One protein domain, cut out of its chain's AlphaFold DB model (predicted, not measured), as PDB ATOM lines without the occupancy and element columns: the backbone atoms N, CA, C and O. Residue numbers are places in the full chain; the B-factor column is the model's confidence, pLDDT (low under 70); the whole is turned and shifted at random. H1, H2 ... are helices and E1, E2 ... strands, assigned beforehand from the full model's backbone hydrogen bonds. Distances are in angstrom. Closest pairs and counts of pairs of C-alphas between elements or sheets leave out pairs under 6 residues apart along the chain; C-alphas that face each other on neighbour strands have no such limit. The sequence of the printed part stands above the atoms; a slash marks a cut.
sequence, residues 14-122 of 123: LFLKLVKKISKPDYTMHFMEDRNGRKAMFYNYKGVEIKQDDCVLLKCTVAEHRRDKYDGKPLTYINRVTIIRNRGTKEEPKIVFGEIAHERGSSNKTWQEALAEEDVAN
ATOM      1  N   LEU A  14     -46.332 -13.778 -26.514       90.62
ATOM      2  CA  LEU A  14     -47.622 -13.320 -26.016       90.62
ATOM      3  C   LEU A  14     -48.698 -13.556 -27.070       90.62
ATOM      4  O   LEU A  14     -48.480 -13.366 -28.268       90.62
ATOM      5  N   PHE A  15     -49.881 -13.938 -26.604       91.56
ATOM      6  CA  PHE A  15     -51.066 -14.047 -27.437       91.56
ATOM      7  C   PHE A  15     -51.975 -12.859 -27.156       91.56
ATOM      8  O   PHE A  15     -52.514 -12.739 -26.060       91.56
ATOM      9  N   LEU A  16     -52.104 -11.957 -28.124       92.31
ATOM     10  CA  LEU A  16     -52.770 -10.676 -27.925       92.31
ATOM     11  C   LEU A  16     -53.781 -10.396 -29.036       92.31
ATOM     12  O   LEU A  16     -53.552 -10.719 -30.200       92.31
ATOM     13  N   LYS A  17     -54.881  -9.741 -28.675       92.50
ATOM     14  CA  LYS A  17     -55.919  -9.262 -29.586       92.50
ATOM     15  C   LYS A  17     -55.734  -7.777 -29.874       92.50
ATOM     16  O   LYS A  17     -55.566  -7.002 -28.935       92.50
ATOM     17  N   LEU A  18     -55.797  -7.357 -31.138       91.69
ATOM     18  CA  LEU A  18     -55.760  -5.939 -31.501       91.69
ATOM     19  C   LEU A  18     -57.109  -5.284 -31.192       91.69
ATOM     20  O   LEU A  18     -58.087  -5.482 -31.904       91.69
ATOM     21  N   VAL A  19     -57.157  -4.471 -30.141       91.56
ATOM     22  CA  VAL A  19     -58.377  -3.768 -29.720       91.56
ATOM     23  C   VAL A  19     -58.569  -2.489 -30.520       91.56
ATOM     24  O   VAL A  19     -59.681  -2.157 -30.923       91.56
ATOM     25  N   LYS A  20     -57.485  -1.741 -30.740       90.19
ATOM     26  CA  LYS A  20     -57.559  -0.444 -31.411       90.19
ATOM     27  C   LYS A  20     -56.284  -0.150 -32.183       90.19
ATOM     28  O   LYS A  20     -55.181  -0.277 -31.654       90.19
ATOM     29  N   LYS A  21     -56.449   0.327 -33.413       90.69
ATOM     30  CA  LYS A  21     -55.373   0.876 -34.237       90.69
ATOM     31  C   LYS A  21     -55.640   2.357 -34.462       90.69
ATOM     32  O   LYS A  21     -56.720   2.728 -34.910       90.69
ATOM     33  N   ILE A  22     -54.672   3.206 -34.131       88.50
ATOM     34  CA  ILE A  22     -54.739   4.644 -34.404       88.50
ATOM     35  C   ILE A  22     -53.660   4.957 -35.428       88.50
ATOM     36  O   ILE A  22     -52.475   4.839 -35.127       88.50
ATOM     37  N   SER A  23     -54.074   5.337 -36.634       87.81
ATOM     38  CA  SER A  23     -53.164   5.747 -37.699       87.81
ATOM     39  C   SER A  23     -53.107   7.265 -37.760       87.81
ATOM     40  O   SER A  23     -54.123   7.910 -38.009       87.81
ATOM     41  N   LYS A  24     -51.929   7.830 -37.514       88.81
ATOM     42  CA  LYS A  24     -51.608   9.234 -37.777       88.81
ATOM     43  C   LYS A  24     -50.591   9.307 -38.925       88.81
ATOM     44  O   LYS A  24     -49.963   8.288 -39.210       88.81
ATOM     45  N   PRO A  25     -50.414  10.475 -39.565       86.88
ATOM     46  CA  PRO A  25     -49.466  10.627 -40.671       86.88
ATOM     47  C   PRO A  25     -48.038  10.204 -40.295       86.88
ATOM     48  O   PRO A  25     -47.381   9.515 -41.064       86.88
ATOM     49  N   ASP A  26     -47.605  10.539 -39.076       86.44
ATOM     50  CA  ASP A  26     -46.222  10.310 -38.630       86.44
ATOM     51  C   ASP A  26     -46.013   8.952 -37.941       86.44
ATOM     52  O   ASP A  26     -44.890   8.449 -37.854       86.44
ATOM     53  N   TYR A  27     -47.076   8.362 -37.384       85.31
ATOM     54  CA  TYR A  27     -46.982   7.099 -36.656       85.31
ATOM     55  C   TYR A  27     -48.305   6.343 -36.554       85.31
ATOM     56  O   TYR A  27     -49.398   6.909 -36.505       85.31
ATOM     57  N   THR A  28     -48.190   5.026 -36.409       88.00
ATOM     58  CA  THR A  28     -49.301   4.120 -36.109       88.00
ATOM     59  C   THR A  28     -49.167   3.557 -34.700       88.00
ATOM     60  O   THR A  28     -48.126   3.016 -34.333       88.00
ATOM     61  N   MET A  29     -50.226   3.667 -33.898       90.00
ATOM     62  CA  MET A  29     -50.320   3.063 -32.566       90.00
ATOM     63  C   MET A  29     -51.187   1.813 -32.622       90.00
ATOM     64  O   MET A  29     -52.313   1.861 -33.122       90.00
ATOM     65  N   HIS A  30     -50.689   0.727 -32.044       91.88
ATOM     66  CA  HIS A  30     -51.403  -0.537 -31.925       91.88
ATOM     67  C   HIS A  30     -51.652  -0.810 -30.446       91.88
ATOM     68  O   HIS A  30     -50.703  -0.943 -29.672       91.88
ATOM     69  N   PHE A  31     -52.923  -0.859 -30.056       92.06
ATOM     70  CA  PHE A  31     -53.362  -1.209 -28.711       92.06
ATOM     71  C   PHE A  31     -53.887  -2.633 -28.706       92.06
ATOM     72  O   PHE A  31     -54.834  -2.964 -29.423       92.06
ATOM     73  N   MET A  32     -53.264  -3.450 -27.876       92.12
ATOM     74  CA  MET A  32     -53.481  -4.880 -27.800       92.12
ATOM     75  C   MET A  32     -53.975  -5.268 -26.410       92.12
ATOM     76  O   MET A  32     -53.660  -4.594 -25.429       92.12
ATOM     77  N   GLU A  33     -54.692  -6.378 -26.315       92.56
ATOM     78  CA  GLU A  33     -55.197  -6.904 -25.050       92.56
ATOM     79  C   GLU A  33     -55.049  -8.425 -24.984       92.56
ATOM     80  O   GLU A  33     -55.243  -9.131 -25.971       92.56
ATOM     81  N   ASP A  34     -54.659  -8.922 -23.817       91.19
ATOM     82  CA  ASP A  34     -54.560 -10.351 -23.517       91.19
ATOM     83  C   ASP A  34     -55.902 -10.916 -23.019       91.19
ATOM     84  O   ASP A  34     -56.784 -10.174 -22.592       91.19
ATOM     85  N   ARG A  35     -56.039 -12.244 -22.966       87.56
ATOM     86  CA  ARG A  35     -57.222 -12.939 -22.420       87.56
ATOM     87  C   ARG A  35     -57.574 -12.498 -20.993       87.56
ATOM     88  O   ARG A  35     -58.737 -12.538 -20.610       87.56
ATOM     89  N   ASN A  36     -56.572 -12.082 -20.221       85.88
ATOM     90  CA  ASN A  36     -56.732 -11.609 -18.848       85.88
ATOM     91  C   ASN A  36     -57.073 -10.106 -18.749       85.88
ATOM     92  O   ASN A  36     -57.033  -9.551 -17.656       85.88
ATOM     93  N   GLY A  37     -57.336  -9.422 -19.869       85.00
ATOM     94  CA  GLY A  37     -57.645  -7.986 -19.900       85.00
ATOM     95  C   GLY A  37     -56.428  -7.066 -19.736       85.00
ATOM     96  O   GLY A  37     -56.569  -5.859 -19.531       85.00
ATOM     97  N   ARG A  38     -55.209  -7.619 -19.799       89.25
ATOM     98  CA  ARG A  38     -53.959  -6.853 -19.683       89.25
ATOM     99  C   ARG A  38     -53.662  -6.146 -20.997       89.25
ATOM    100  O   ARG A  38     -53.620  -6.791 -22.044       89.25
ATOM    101  N   LYS A  39     -53.403  -4.841 -20.934       91.06
ATOM    102  CA  LYS A  39     -53.191  -4.016 -22.125       91.06
ATOM    103  C   LYS A  39     -51.715  -3.925 -22.509       91.06
ATOM    104  O   LYS A  39     -50.837  -3.737 -21.660       91.06
ATOM    105  N   ALA A  40     -51.457  -3.979 -23.809       91.62
ATOM    106  CA  ALA A  40     -50.166  -3.714 -24.428       91.62
ATOM    107  C   ALA A  40     -50.287  -2.601 -25.467       91.62
ATOM    108  O   ALA A  40     -51.333  -2.428 -26.091       91.62
ATOM    109  N   MET A  41     -49.195  -1.880 -25.701       92.25
ATOM    110  CA  MET A  41     -49.112  -0.957 -26.826       92.25
ATOM    111  C   MET A  41     -47.752  -1.001 -27.514       92.25
ATOM    112  O   MET A  41     -46.722  -1.189 -26.864       92.25
ATOM    113  N   PHE A  42     -47.753  -0.753 -28.822       92.38
ATOM    114  CA  PHE A  42     -46.540  -0.539 -29.607       92.38
ATOM    115  C   PHE A  42     -46.778   0.419 -30.773       92.38
ATOM    116  O   PHE A  42     -47.911   0.620 -31.220       92.38
ATOM    117  N   TYR A  43     -45.692   1.024 -31.251       89.94
ATOM    118  CA  TYR A  43     -45.705   1.946 -32.383       89.94
ATOM    119  C   TYR A  43     -45.141   1.285 -33.638       89.94
ATOM    120  O   TYR A  43     -44.287   0.410 -33.533       89.94
ATOM    121  N   ASN A  44     -45.582   1.769 -34.802       82.12
ATOM    122  CA  ASN A  44     -44.959   1.575 -36.112       82.12
ATOM    123  C   ASN A  44     -44.568   0.123 -36.408       82.12
ATOM    124  O   ASN A  44     -43.406  -0.270 -36.310       82.12
ATOM    125  N   TYR A  45     -45.560  -0.660 -36.823       84.06
ATOM    126  CA  TYR A  45     -45.350  -2.022 -37.295       84.06
ATOM    127  C   TYR A  45     -45.194  -2.050 -38.813       84.06
ATOM    128  O   TYR A  45     -46.001  -1.451 -39.520       84.06
ATOM    129  N   LYS A  46     -44.165  -2.748 -39.301       77.31
ATOM    130  CA  LYS A  46     -43.860  -2.881 -40.736       77.31
ATOM    131  C   LYS A  46     -44.067  -4.300 -41.284       77.31
ATOM    132  O   LYS A  46     -43.688  -4.553 -42.420       77.31
ATOM    133  N   GLY A  47     -44.585  -5.221 -40.474       75.62
ATOM    134  CA  GLY A  47     -44.835  -6.597 -40.900       75.62
ATOM    135  C   GLY A  47     -46.275  -6.806 -41.358       75.62
ATOM    136  O   GLY A  47     -46.879  -5.938 -41.988       75.62
ATOM    137  N   VAL A  48     -46.823  -7.968 -41.015       77.31
ATOM    138  CA  VAL A  48     -48.157  -8.428 -41.426       77.31
ATOM    139  C   VAL A  48     -49.270  -7.436 -41.089       77.31
ATOM    140  O   VAL A  48     -49.370  -6.908 -39.983       77.31
ATOM    141  N   GLU A  49     -50.201  -7.221 -42.008       78.12
ATOM    142  CA  GLU A  49     -51.360  -6.395 -41.691       78.12
ATOM    143  C   GLU A  49     -52.260  -7.093 -40.650       78.12
ATOM    144  O   GLU A  49     -52.811  -8.165 -40.900       78.12
ATOM    145  N   ILE A  50     -52.398  -6.482 -39.469       83.44
ATOM    146  CA  ILE A  50     -53.328  -6.912 -38.414       83.44
ATOM    147  C   ILE A  50     -54.583  -6.041 -38.489       83.44
ATOM    148  O   ILE A  50     -54.481  -4.806 -38.458       83.44
ATOM    149  N   LYS A  51     -55.761  -6.667 -38.556       84.88
ATOM    150  CA  LYS A  51     -57.045  -5.959 -38.510       84.88
ATOM    151  C   LYS A  51     -57.531  -5.805 -37.074       84.88
ATOM    152  O   LYS A  51     -57.115  -6.526 -36.170       84.88
ATOM    153  N   GLN A  52     -58.401  -4.822 -36.855       87.56
ATOM    154  CA  GLN A  52     -59.068  -4.676 -35.566       87.56
ATOM    155  C   GLN A  52     -59.830  -5.968 -35.240       87.56
ATOM    156  O   GLN A  52     -60.412  -6.579 -36.129       87.56
ATOM    157  N   ASP A  53     -59.771  -6.376 -33.975       87.50
ATOM    158  CA  ASP A  53     -60.285  -7.633 -33.433       87.50
ATOM    159  C   ASP A  53     -59.525  -8.919 -33.804       87.50
ATOM    160  O   ASP A  53     -59.872  -9.983 -33.286       87.50
ATOM    161  N   ASP A  54     -58.439  -8.843 -34.581       87.06
ATOM    162  CA  ASP A  54     -57.586 -10.007 -34.835       87.06
ATOM    163  C   ASP A  54     -56.803 -10.418 -33.583       87.06
ATOM    164  O   ASP A  54     -56.221  -9.589 -32.875       87.06
ATOM    165  N   CYS A  55     -56.714 -11.729 -33.361       89.00
ATOM    166  CA  CYS A  55     -55.837 -12.326 -32.361       89.00
ATOM    167  C   CYS A  55     -54.537 -12.791 -33.016       89.00
ATOM    168  O   CYS A  55     -54.560 -13.560 -33.977       89.00
ATOM    169  N   VAL A  56     -53.397 -12.382 -32.473       89.00
ATOM    170  CA  VAL A  56     -52.077 -12.731 -32.996       89.00
ATOM    171  C   VAL A  56     -51.196 -13.322 -31.901       89.00
ATOM    172  O   VAL A  56     -51.213 -12.892 -30.747       89.00
ATOM    173  N   LEU A  57     -50.400 -14.317 -32.280       89.81
ATOM    174  CA  LEU A  57     -49.268 -14.778 -31.492       89.81
ATOM    175  C   LEU A  57     -48.049 -13.960 -31.909       89.81
ATOM    176  O   LEU A  57     -47.651 -13.997 -33.075       89.81
ATOM    177  N   LEU A  58     -47.467 -13.227 -30.968       89.94
ATOM    178  CA  LEU A  58     -46.331 -12.354 -31.222       89.94
ATOM    179  C   LEU A  58     -45.207 -12.585 -30.220       89.94
ATOM    180  O   LEU A  58     -45.429 -12.893 -29.050       89.94
ATOM    181  N   LYS A  59     -43.981 -12.388 -30.688       90.25
ATOM    182  CA  LYS A  59     -42.780 -12.306 -29.868       90.25
ATOM    183  C   LYS A  59     -42.403 -10.846 -29.736       90.25
ATOM    184  O   LYS A  59     -42.339 -10.128 -30.731       90.25
ATOM    185  N   CYS A  60     -42.172 -10.387 -28.515       91.12
ATOM    186  CA  CYS A  60     -41.812  -8.993 -28.286       91.12
ATOM    187  C   CYS A  60     -40.886  -8.850 -27.091       91.12
ATOM    188  O   CYS A  60     -40.753  -9.756 -26.274       91.12
ATOM    189  N   THR A  61     -40.248  -7.690 -26.985       91.31
ATOM    190  CA  THR A  61     -39.519  -7.287 -25.783       91.31
ATOM    191  C   THR A  61     -40.402  -6.372 -24.948       91.31
ATOM    192  O   THR A  61     -40.857  -5.342 -25.447       91.31
ATOM    193  N   VAL A  62     -40.606  -6.708 -23.675       91.75
ATOM    194  CA  VAL A  62     -41.260  -5.813 -22.713       91.75
ATOM    195  C   VAL A  62     -40.292  -4.676 -22.405       91.75
ATOM    196  O   VAL A  62     -39.278  -4.871 -21.736       91.75
ATOM    197  N   ALA A  63     -40.562  -3.492 -22.946       89.56
ATOM    198  CA  ALA A  63     -39.656  -2.357 -22.847       89.56
ATOM    199  C   ALA A  63     -39.902  -1.545 -21.571       89.56
ATOM    200  O   ALA A  63     -38.945  -1.179 -20.895       89.56
ATOM    201  N   GLU A  64     -41.164  -1.278 -21.235       88.50
ATOM    202  CA  GLU A  64     -41.518  -0.444 -20.084       88.50
ATOM    203  C   GLU A  64     -42.935  -0.751 -19.585       88.50
ATOM    204  O   GLU A  64     -43.821  -1.125 -20.359       88.50
ATOM    205  N   HIS A  65     -43.166  -0.539 -18.293       88.38
ATOM    206  CA  HIS A  65     -44.501  -0.502 -17.709       88.38
ATOM    207  C   HIS A  65     -44.950   0.941 -17.569       88.38
ATOM    208  O   HIS A  65     -44.303   1.745 -16.905       88.38
ATOM    209  N   ARG A  66     -46.066   1.265 -18.207       84.12
ATOM    210  CA  ARG A  66     -46.676   2.585 -18.155       84.12
ATOM    211  C   ARG A  66     -48.046   2.477 -17.506       84.12
ATOM    212  O   ARG A  66     -48.665   1.415 -17.480       84.12
ATOM    213  N   ARG A  67     -48.535   3.598 -16.998       80.94
ATOM    214  CA  ARG A  67     -49.951   3.761 -16.673       80.94
ATOM    215  C   ARG A  67     -50.580   4.601 -17.765       80.94
ATOM    216  O   ARG A  67     -49.999   5.606 -18.178       80.94
ATOM    217  N   ASP A  68     -51.727   4.160 -18.258       73.44
ATOM    218  CA  ASP A  68     -52.510   4.963 -19.184       73.44
ATOM    219  C   ASP A  68     -52.873   6.286 -18.494       73.44
ATOM    220  O   ASP A  68     -53.404   6.286 -17.383       73.44
ATOM    221  N   LYS A  69     -52.548   7.418 -19.129       66.50
ATOM    222  CA  LYS A  69     -52.797   8.747 -18.554       66.50
ATOM    223  C   LYS A  69     -54.289   9.065 -18.441       66.50
ATOM    224  O   LYS A  69     -54.646   9.919 -17.638       66.50
ATOM    225  N   TYR A  70     -55.133   8.409 -19.238       66.38
ATOM    226  CA  TYR A  70     -56.571   8.677 -19.283       66.38
ATOM    227  C   TYR A  70     -57.368   7.708 -18.410       66.38
ATOM    228  O   TYR A  70     -58.251   8.122 -17.672       66.38
ATOM    229  N   ASP A  71     -57.040   6.417 -18.484       67.75
ATOM    230  CA  ASP A  71     -57.779   5.350 -17.795       67.75
ATOM    231  C   ASP A  71     -57.151   4.961 -16.442       67.75
ATOM    232  O   ASP A  71     -57.751   4.206 -15.680       67.75
ATOM    233  N   GLY A  72     -55.910   5.379 -16.153       73.88
ATOM    234  CA  GLY A  72     -55.153   4.962 -14.962       73.88
ATOM    235  C   GLY A  72     -54.760   3.476 -14.941       73.88
ATOM    236  O   GLY A  72     -54.096   3.022 -14.008       73.88
ATOM    237  N   LYS A  73     -55.150   2.715 -15.969       81.12
ATOM    238  CA  LYS A  73     -54.935   1.268 -16.081       81.12
ATOM    239  C   LYS A  73     -53.480   0.936 -16.435       81.12
ATOM    240  O   LYS A  73     -52.824   1.716 -17.135       81.12
ATOM    241  N   PRO A  74     -52.969  -0.225 -15.989       85.69
ATOM    242  CA  PRO A  74     -51.635  -0.685 -16.351       85.69
ATOM    243  C   PRO A  74     -51.553  -0.962 -17.858       85.69
ATOM    244  O   PRO A  74     -52.412  -1.626 -18.441       85.69
ATOM    245  N   LEU A  75     -50.506  -0.436 -18.488       88.38
ATOM    246  CA  LEU A  75     -50.247  -0.544 -19.915       88.38
ATOM    247  C   LEU A  75     -48.797  -0.960 -20.139       88.38
ATOM    248  O   LEU A  75     -47.859  -0.275 -19.736       88.38
ATOM    249  N   THR A  76     -48.592  -2.087 -20.809       91.19
ATOM    250  CA  THR A  76     -47.237  -2.562 -21.101       91.19
ATOM    251  C   THR A  76     -46.779  -2.037 -22.454       91.19
ATOM    252  O   THR A  76     -47.401  -2.313 -23.479       91.19
ATOM    253  N   TYR A  77     -45.675  -1.296 -22.476       91.44
ATOM    254  CA  TYR A  77     -45.034  -0.888 -23.717       91.44
ATOM    255  C   TYR A  77     -44.127  -2.010 -24.222       91.44
ATOM    256  O   TYR A  77     -43.178  -2.412 -23.542       91.44
ATOM    257  N   ILE A  78     -44.418  -2.508 -25.422       92.62
ATOM    258  CA  ILE A  78     -43.651  -3.576 -26.063       92.62
ATOM    259  C   ILE A  78     -42.916  -3.035 -27.292       92.62
ATOM    260  O   ILE A  78     -43.407  -2.158 -28.000       92.62
ATOM    261  N   ASN A  79     -41.714  -3.550 -27.531       89.00
ATOM    262  CA  ASN A  79     -40.861  -3.165 -28.652       89.00
ATOM    263  C   ASN A  79     -40.290  -4.411 -29.346       89.00
ATOM    264  O   ASN A  79     -40.320  -5.505 -28.779       89.00
ATOM    265  N   ARG A  80     -39.745  -4.247 -30.559       84.81
ATOM    266  CA  ARG A  80     -39.233  -5.344 -31.403       84.81
ATOM    267  C   ARG A  80     -40.280  -6.450 -31.558       84.81
ATOM    268  O   ARG A  80     -40.036  -7.600 -31.207       84.81
ATOM    269  N   VAL A  81     -41.473  -6.043 -31.983       87.75
ATOM    270  CA  VAL A  81     -42.610  -6.941 -32.178       87.75
ATOM    271  C   VAL A  81     -42.405  -7.729 -33.467       87.75
ATOM    272  O   VAL A  81     -42.162  -7.142 -34.518       87.75
ATOM    273  N   THR A  82     -42.530  -9.045 -33.364       87.31
ATOM    274  CA  THR A  82     -42.500  -9.991 -34.480       87.31
ATOM    275  C   THR A  82     -43.744 -10.856 -34.380       87.31
ATOM    276  O   THR A  82     -43.984 -11.478 -33.343       87.31
ATOM    277  N   ILE A  83     -44.564 -10.877 -35.425       86.38
ATOM    278  CA  ILE A  83     -45.780 -11.683 -35.449       86.38
ATOM    279  C   ILE A  83     -45.400 -13.079 -35.905       86.38
ATOM    280  O   ILE A  83     -44.986 -13.300 -37.038       86.38
ATOM    281  N   ILE A  84     -45.570 -14.041 -35.007       85.81
ATOM    282  CA  ILE A  84     -45.337 -15.448 -35.318       85.81
ATOM    283  C   ILE A  84     -46.515 -15.982 -36.126       85.81
ATOM    284  O   ILE A  84     -46.318 -16.715 -37.089       85.81
ATOM    285  N   ARG A  85     -47.749 -15.653 -35.721       82.00
ATOM    286  CA  ARG A  85     -48.958 -16.181 -36.359       82.00
ATOM    287  C   ARG A  85     -50.163 -15.273 -36.155       82.00
ATOM    288  O   ARG A  85     -50.507 -14.971 -35.015       82.00
ATOM    289  N   ASN A  86     -50.869 -14.937 -37.232       83.56
ATOM    290  CA  ASN A  86     -52.207 -14.347 -37.145       83.56
ATOM    291  C   ASN A  86     -53.272 -15.464 -37.058       83.56
ATOM    292  O   ASN A  86     -53.231 -16.432 -37.817       83.56
ATOM    293  N   ARG A  87     -54.179 -15.378 -36.078       79.81
ATOM    294  CA  ARG A  87     -55.305 -16.304 -35.852       79.81
ATOM    295  C   ARG A  87     -56.671 -15.656 -36.118       79.81
ATOM    296  O   ARG A  87     -57.680 -16.332 -35.950       79.81
ATOM    297  N   GLY A  88     -56.714 -14.373 -36.481       65.19
ATOM    298  CA  GLY A  88     -57.947 -13.627 -36.751       65.19
ATOM    299  C   GLY A  88     -58.509 -13.808 -38.165       65.19
ATOM    300  O   GLY A  88     -59.703 -13.628 -38.386       65.19
ATOM    301  N   THR A  89     -57.689 -14.242 -39.123       63.31
ATOM    302  CA  THR A  89     -58.087 -14.416 -40.528       63.31
ATOM    303  C   THR A  89     -58.317 -15.890 -40.889       63.31
ATOM    304  O   THR A  89     -57.620 -16.780 -40.409       63.31
ATOM    305  N   LYS A  90     -59.339 -16.156 -41.723       54.38
ATOM    306  CA  LYS A  90     -59.697 -17.506 -42.219       54.38
ATOM    307  C   LYS A  90     -58.735 -18.040 -43.287       54.38
ATOM    308  O   LYS A  90     -58.793 -19.221 -43.610       54.38
ATOM    309  N   GLU A  91     -57.907 -17.174 -43.858       55.34
ATOM    310  CA  GLU A  91     -56.973 -17.528 -44.923       55.34
ATOM    311  C   GLU A  91     -55.717 -18.173 -44.340       55.34
ATOM    312  O   GLU A  91     -55.174 -17.712 -43.333       55.34
ATOM    313  N   GLU A  92     -55.257 -19.253 -44.974       52.03
ATOM    314  CA  GLU A  92     -54.023 -19.914 -44.574       52.03
ATOM    315  C   GLU A  92     -52.838 -18.959 -44.773       52.03
ATOM    316  O   GLU A  92     -52.638 -18.414 -45.866       52.03
ATOM    317  N   PRO A  93     -52.059 -18.701 -43.716       52.59
ATOM    318  CA  PRO A  93     -50.969 -17.748 -43.799       52.59
ATOM    319  C   PRO A  93     -49.797 -18.339 -44.600       52.59
ATOM    320  O   PRO A  93     -49.388 -19.477 -44.373       52.59
ATOM    321  N   LYS A  94     -49.245 -17.562 -45.537       49.75
ATOM    322  CA  LYS A  94     -48.014 -17.880 -46.284       49.75
ATOM    323  C   LYS A  94     -46.789 -17.524 -45.427       49.75
ATOM    324  O   LYS A  94     -46.929 -16.917 -44.378       49.75
ATOM    325  N   ILE A  95     -45.574 -17.912 -45.799       48.88
ATOM    326  CA  ILE A  95     -44.366 -17.461 -45.081       48.88
ATOM    327  C   ILE A  95     -43.830 -16.244 -45.829       48.88
ATOM    328  O   ILE A  95     -43.414 -16.379 -46.973       48.88
ATOM    329  N   VAL A  96     -43.832 -15.070 -45.202       49.28
ATOM    330  CA  VAL A  96     -43.308 -13.833 -45.797       49.28
ATOM    331  C   VAL A  96     -42.314 -13.236 -44.800       49.28
ATOM    332  O   VAL A  96     -42.674 -12.944 -43.666       49.28
ATOM    333  N   PHE A  97     -41.040 -13.116 -45.190       45.47
ATOM    334  CA  PHE A  97     -39.947 -12.597 -44.341       45.47
ATOM    335  C   PHE A  97     -39.746 -13.313 -42.985       45.47
ATOM    336  O   PHE A  97     -39.386 -12.688 -41.991       45.47
ATOM    337  N   GLY A  98     -39.949 -14.636 -42.926       48.59
ATOM    338  CA  GLY A  98     -39.786 -15.415 -41.686       48.59
ATOM    339  C   GLY A  98     -40.947 -15.279 -40.690       48.59
ATOM    340  O   GLY A  98     -40.898 -15.875 -39.616       48.59
ATOM    341  N   GLU A  99     -41.998 -14.544 -41.058       42.78
ATOM    342  CA  GLU A  99     -43.287 -14.477 -40.367       42.78
ATOM    343  C   GLU A  99     -44.336 -15.280 -41.161       42.78
ATOM    344  O   GLU A  99     -44.295 -15.347 -42.391       42.78
ATOM    345  N   ILE A 100     -45.286 -15.915 -40.470       43.09
ATOM    346  CA  ILE A 100     -46.400 -16.637 -41.101       43.09
ATOM    347  C   ILE A 100     -47.542 -15.615 -41.347       43.09
ATOM    348  O   ILE A 100     -48.279 -15.263 -40.423       43.09
ATOM    349  N   ALA A 101     -47.650 -15.102 -42.579       41.16
ATOM    350  CA  ALA A 101     -48.389 -13.920 -43.045       41.16
ATOM    351  C   ALA A 101     -48.977 -14.070 -44.474       41.16
ATOM    352  O   ALA A 101     -48.463 -14.835 -45.277       41.16
ATOM    353  N   HIS A 102     -50.007 -13.311 -44.867       39.66
ATOM    354  CA  HIS A 102     -50.418 -13.226 -46.285       39.66
ATOM    355  C   HIS A 102     -49.610 -12.128 -47.006       39.66
ATOM    356  O   HIS A 102     -49.434 -11.042 -46.456       39.66
ATOM    357  N   GLU A 103     -49.093 -12.405 -48.211       39.12
ATOM    358  CA  GLU A 103     -48.248 -11.470 -48.972       39.12
ATOM    359  C   GLU A 103     -48.991 -10.172 -49.313       39.12
ATOM    360  O   GLU A 103     -50.016 -10.177 -49.995       39.12
ATOM    361  N   ARG A 104     -48.410  -9.036 -48.922       40.09
ATOM    362  CA  ARG A 104     -48.527  -7.782 -49.667       40.09
ATOM    363  C   ARG A 104     -47.121  -7.255 -49.887       40.09
ATOM    364  O   ARG A 104     -46.339  -7.201 -48.941       40.09
ATOM    365  N   GLY A 105     -46.815  -6.958 -51.150       40.81
ATOM    366  CA  GLY A 105     -45.477  -6.652 -51.638       40.81
ATOM    367  C   GLY A 105     -44.744  -5.683 -50.725       40.81
ATOM    368  O   GLY A 105     -45.139  -4.525 -50.580       40.81
ATOM    369  N   SER A 106     -43.665  -6.163 -50.111       39.72
ATOM    370  CA  SER A 106     -42.661  -5.246 -49.620       39.72
ATOM    371  C   SER A 106     -42.010  -4.640 -50.856       39.72
ATOM    372  O   SER A 106     -41.527  -5.347 -51.739       39.72
ATOM    373  N   SER A 107     -41.982  -3.315 -50.934       43.72
ATOM    374  CA  SER A 107     -40.993  -2.630 -51.760       43.72
ATOM    375  C   SER A 107     -39.620  -2.814 -51.100       43.72
ATOM    376  O   SER A 107     -38.997  -1.847 -50.675       43.72
ATOM    377  N   ASN A 108     -39.156  -4.056 -50.953       47.41
ATOM    378  CA  ASN A 108     -37.744  -4.336 -50.739       47.41
ATOM    379  C   ASN A 108     -37.089  -4.326 -52.115       47.41
ATOM    380  O   ASN A 108     -36.699  -5.364 -52.638       47.41
ATOM    381  N   LYS A 109     -36.985  -3.129 -52.694       53.94
ATOM    382  CA  LYS A 109     -35.964  -2.905 -53.703       53.94
ATOM    383  C   LYS A 109     -34.634  -3.115 -53.000       53.94
ATOM    384  O   LYS A 109     -34.361  -2.514 -51.958       53.94
ATOM    385  N   THR A 110     -33.843  -4.034 -53.518       56.12
ATOM    386  CA  THR A 110     -32.432  -4.145 -53.169       56.12
ATOM    387  C   THR A 110     -31.756  -2.787 -53.399       56.12
ATOM    388  O   THR A 110     -32.205  -1.996 -54.227       56.12
ATOM    389  N   TRP A 111     -30.663  -2.485 -52.690       57.25
ATOM    390  CA  TRP A 111     -29.896  -1.245 -52.926       57.25
ATOM    391  C   TRP A 111     -29.523  -1.060 -54.408       57.25
ATOM    392  O   TRP A 111     -29.414   0.063 -54.883       57.25
ATOM    393  N   GLN A 112     -29.385  -2.168 -55.140       54.38
ATOM    394  CA  GLN A 112     -29.145  -2.206 -56.580       54.38
ATOM    395  C   GLN A 112     -30.353  -1.705 -57.394       54.38
ATOM    396  O   GLN A 112     -30.172  -0.951 -58.342       54.38
ATOM    397  N   GLU A 113     -31.577  -2.069 -57.005       57.78
ATOM    398  CA  GLU A 113     -32.816  -1.629 -57.665       57.78
ATOM    399  C   GLU A 113     -33.171  -0.168 -57.350       57.78
ATOM    400  O   GLU A 113     -33.748   0.507 -58.195       57.78
ATOM    401  N   ALA A 114     -32.806   0.342 -56.167       57.94
ATOM    402  CA  ALA A 114     -32.983   1.759 -55.831       57.94
ATOM    403  C   ALA A 114     -32.039   2.670 -56.640       57.94
ATOM    404  O   ALA A 114     -32.477   3.690 -57.163       57.94
ATOM    405  N   LEU A 115     -30.771   2.267 -56.798       59.34
ATOM    406  CA  LEU A 115     -29.782   3.006 -57.594       59.34
ATOM    407  C   LEU A 115     -30.140   3.029 -59.087       59.34
ATOM    408  O   LEU A 115     -30.008   4.060 -59.737       59.34
ATOM    409  N   ALA A 116     -30.646   1.913 -59.621       63.66
ATOM    410  CA  ALA A 116     -31.036   1.823 -61.027       63.66
ATOM    411  C   ALA A 116     -32.219   2.743 -61.387       63.66
ATOM    412  O   ALA A 116     -32.304   3.210 -62.519       63.66
ATOM    413  N   GLU A 117     -33.130   3.022 -60.452       58.25
ATOM    414  CA  GLU A 117     -34.228   3.969 -60.684       58.25
ATOM    415  C   GLU A 117     -33.797   5.436 -60.578       58.25
ATOM    416  O   GLU A 117     -34.327   6.265 -61.319       58.25
ATOM    417  N   GLU A 118     -32.831   5.767 -59.712       56.09
ATOM    418  CA  GLU A 118     -32.254   7.121 -59.653       56.09
ATOM    419  C   GLU A 118     -31.499   7.481 -60.943       56.09
ATOM    420  O   GLU A 118     -31.609   8.613 -61.414       56.09
ATOM    421  N   ASP A 119     -30.793   6.524 -61.557       56.00
ATOM    422  CA  ASP A 119     -30.081   6.751 -62.822       56.00
ATOM    423  C   ASP A 119     -31.033   6.936 -64.017       56.00
ATOM    424  O   ASP A 119     -30.765   7.752 -64.894       56.00
ATOM    425  N   VAL A 120     -32.173   6.234 -64.059       57.19
ATOM    426  CA  VAL A 120     -33.163   6.378 -65.149       57.19
ATOM    427  C   VAL A 120     -33.951   7.687 -65.040       57.19
ATOM    428  O   VAL A 120     -34.363   8.239 -66.057       57.19
ATOM    429  N   ALA A 121     -34.156   8.210 -63.828       55.53
ATOM    430  CA  ALA A 121     -34.873   9.469 -63.611       55.53
ATOM    431  C   ALA A 121     -34.050  10.727 -63.963       55.53
ATOM    432  O   ALA A 121     -34.621  11.812 -64.056       55.53
ATOM    433  N   ASN A 122     -32.733  10.588 -64.153       53.97
ATOM    434  CA  ASN A 122     -31.798  11.677 -64.461       53.97
ATOM    435  C   ASN A 122     -31.324  11.702 -65.932       53.97
ATOM    436  O   ASN A 122     -30.338  12.380 -66.237       53.97
TER     437      ASN A 122
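Overview. This is residues 14 to 122 of the 123 residues of an uncharacterized protein of marine metagenome (UniProt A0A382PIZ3). A closed barrel of five strands, E1 to E5, makes the body; the small hairpin of E6 and E7 packs on E5, and from there the printed part runs on to H1, a helix away from the barrel, with residues 110 to 116 sticking out free. The two longest strands, E4 and E5, 13 residues each, pair along their length as a hairpin and bend strongly, and they form part of the barrel's own wall. The printed part has 109 residues, with seven named strands followed by one named helix, in the order E1 E2 E3 E4 E5 E6 E7 H1; the barrel is mixed, and the class is mostly strand. The whole is loose, with a radius of gyration of the C-alphas of 16.8 A, and elongated, spanning 55 by 33 by 21 A.

Arrangement. Round the barrel run E1, residues 14 to 23, E2, residues 28 to 33, E3, residues 39 to 43, E5, residues 74 to 86, and E4, residues 55 to 67, then E1 again. E1, E2 and E3 form a meander, each strand the antiparallel neighbour of the one before. With E4 they form a Greek key, four strands in a row in which E1 is also the antiparallel neighbour of E4. E1 and E2 are a hairpin, with N 19 and O 31 2.9 A apart. E2 and E3 are a hairpin, with N 32 and O 40 2.8 A apart. E3 and E5 are parallel, with N 76 and O 39 2.9 A apart. E4 and E5 are a hairpin, with N 61 and O 79 2.8 A apart. E4 and E1 are antiparallel, with N 16 and O 56 2.9 A apart. E1 pairs with E4 over residues 14 to 17 and with E2 over residues 17 to 23. E4 bends by 101 degrees at residue 59 and E5 by 94 degrees at residue 83. E6, residues 94 to 96, and E7, residues 99 to 101, are a hairpin, with N 94 and O 101 2.8 A apart. The closest C-alphas of E5 and E7 are those of Arg 85 and Ile 100, 5.4 A apart. H1, residues 111 to 121, is not on the barrel, and every O i to N i+4 pair in it is within hydrogen-bond range.

Along the chain. E1 begins at C-alpha 14 (-47.622, -13.320, -26.016) and is 23.0 A long. E2 is 16.7 A and E3 14.0 A long. E4 is 23.2 A and E5 24.9 A, ending at C-alpha 86 (-52.207, -14.347, -37.145). E6 is 6.2 A and E7 5.8 A. H1 is 15.9 A and ends at C-alpha 121 (-34.873, 9.469, -63.611).

Size, cuts and confidence. The C-alphas of Asn 36 and Asn 122, the two farthest apart, are 57.0 A apart. The printed part has no cut, and the link from E3 to E4, 11 residues, is long. The mean pLDDT of the printed part is 75.2, and residues 69 to 71 and 88 to 122 are under 70.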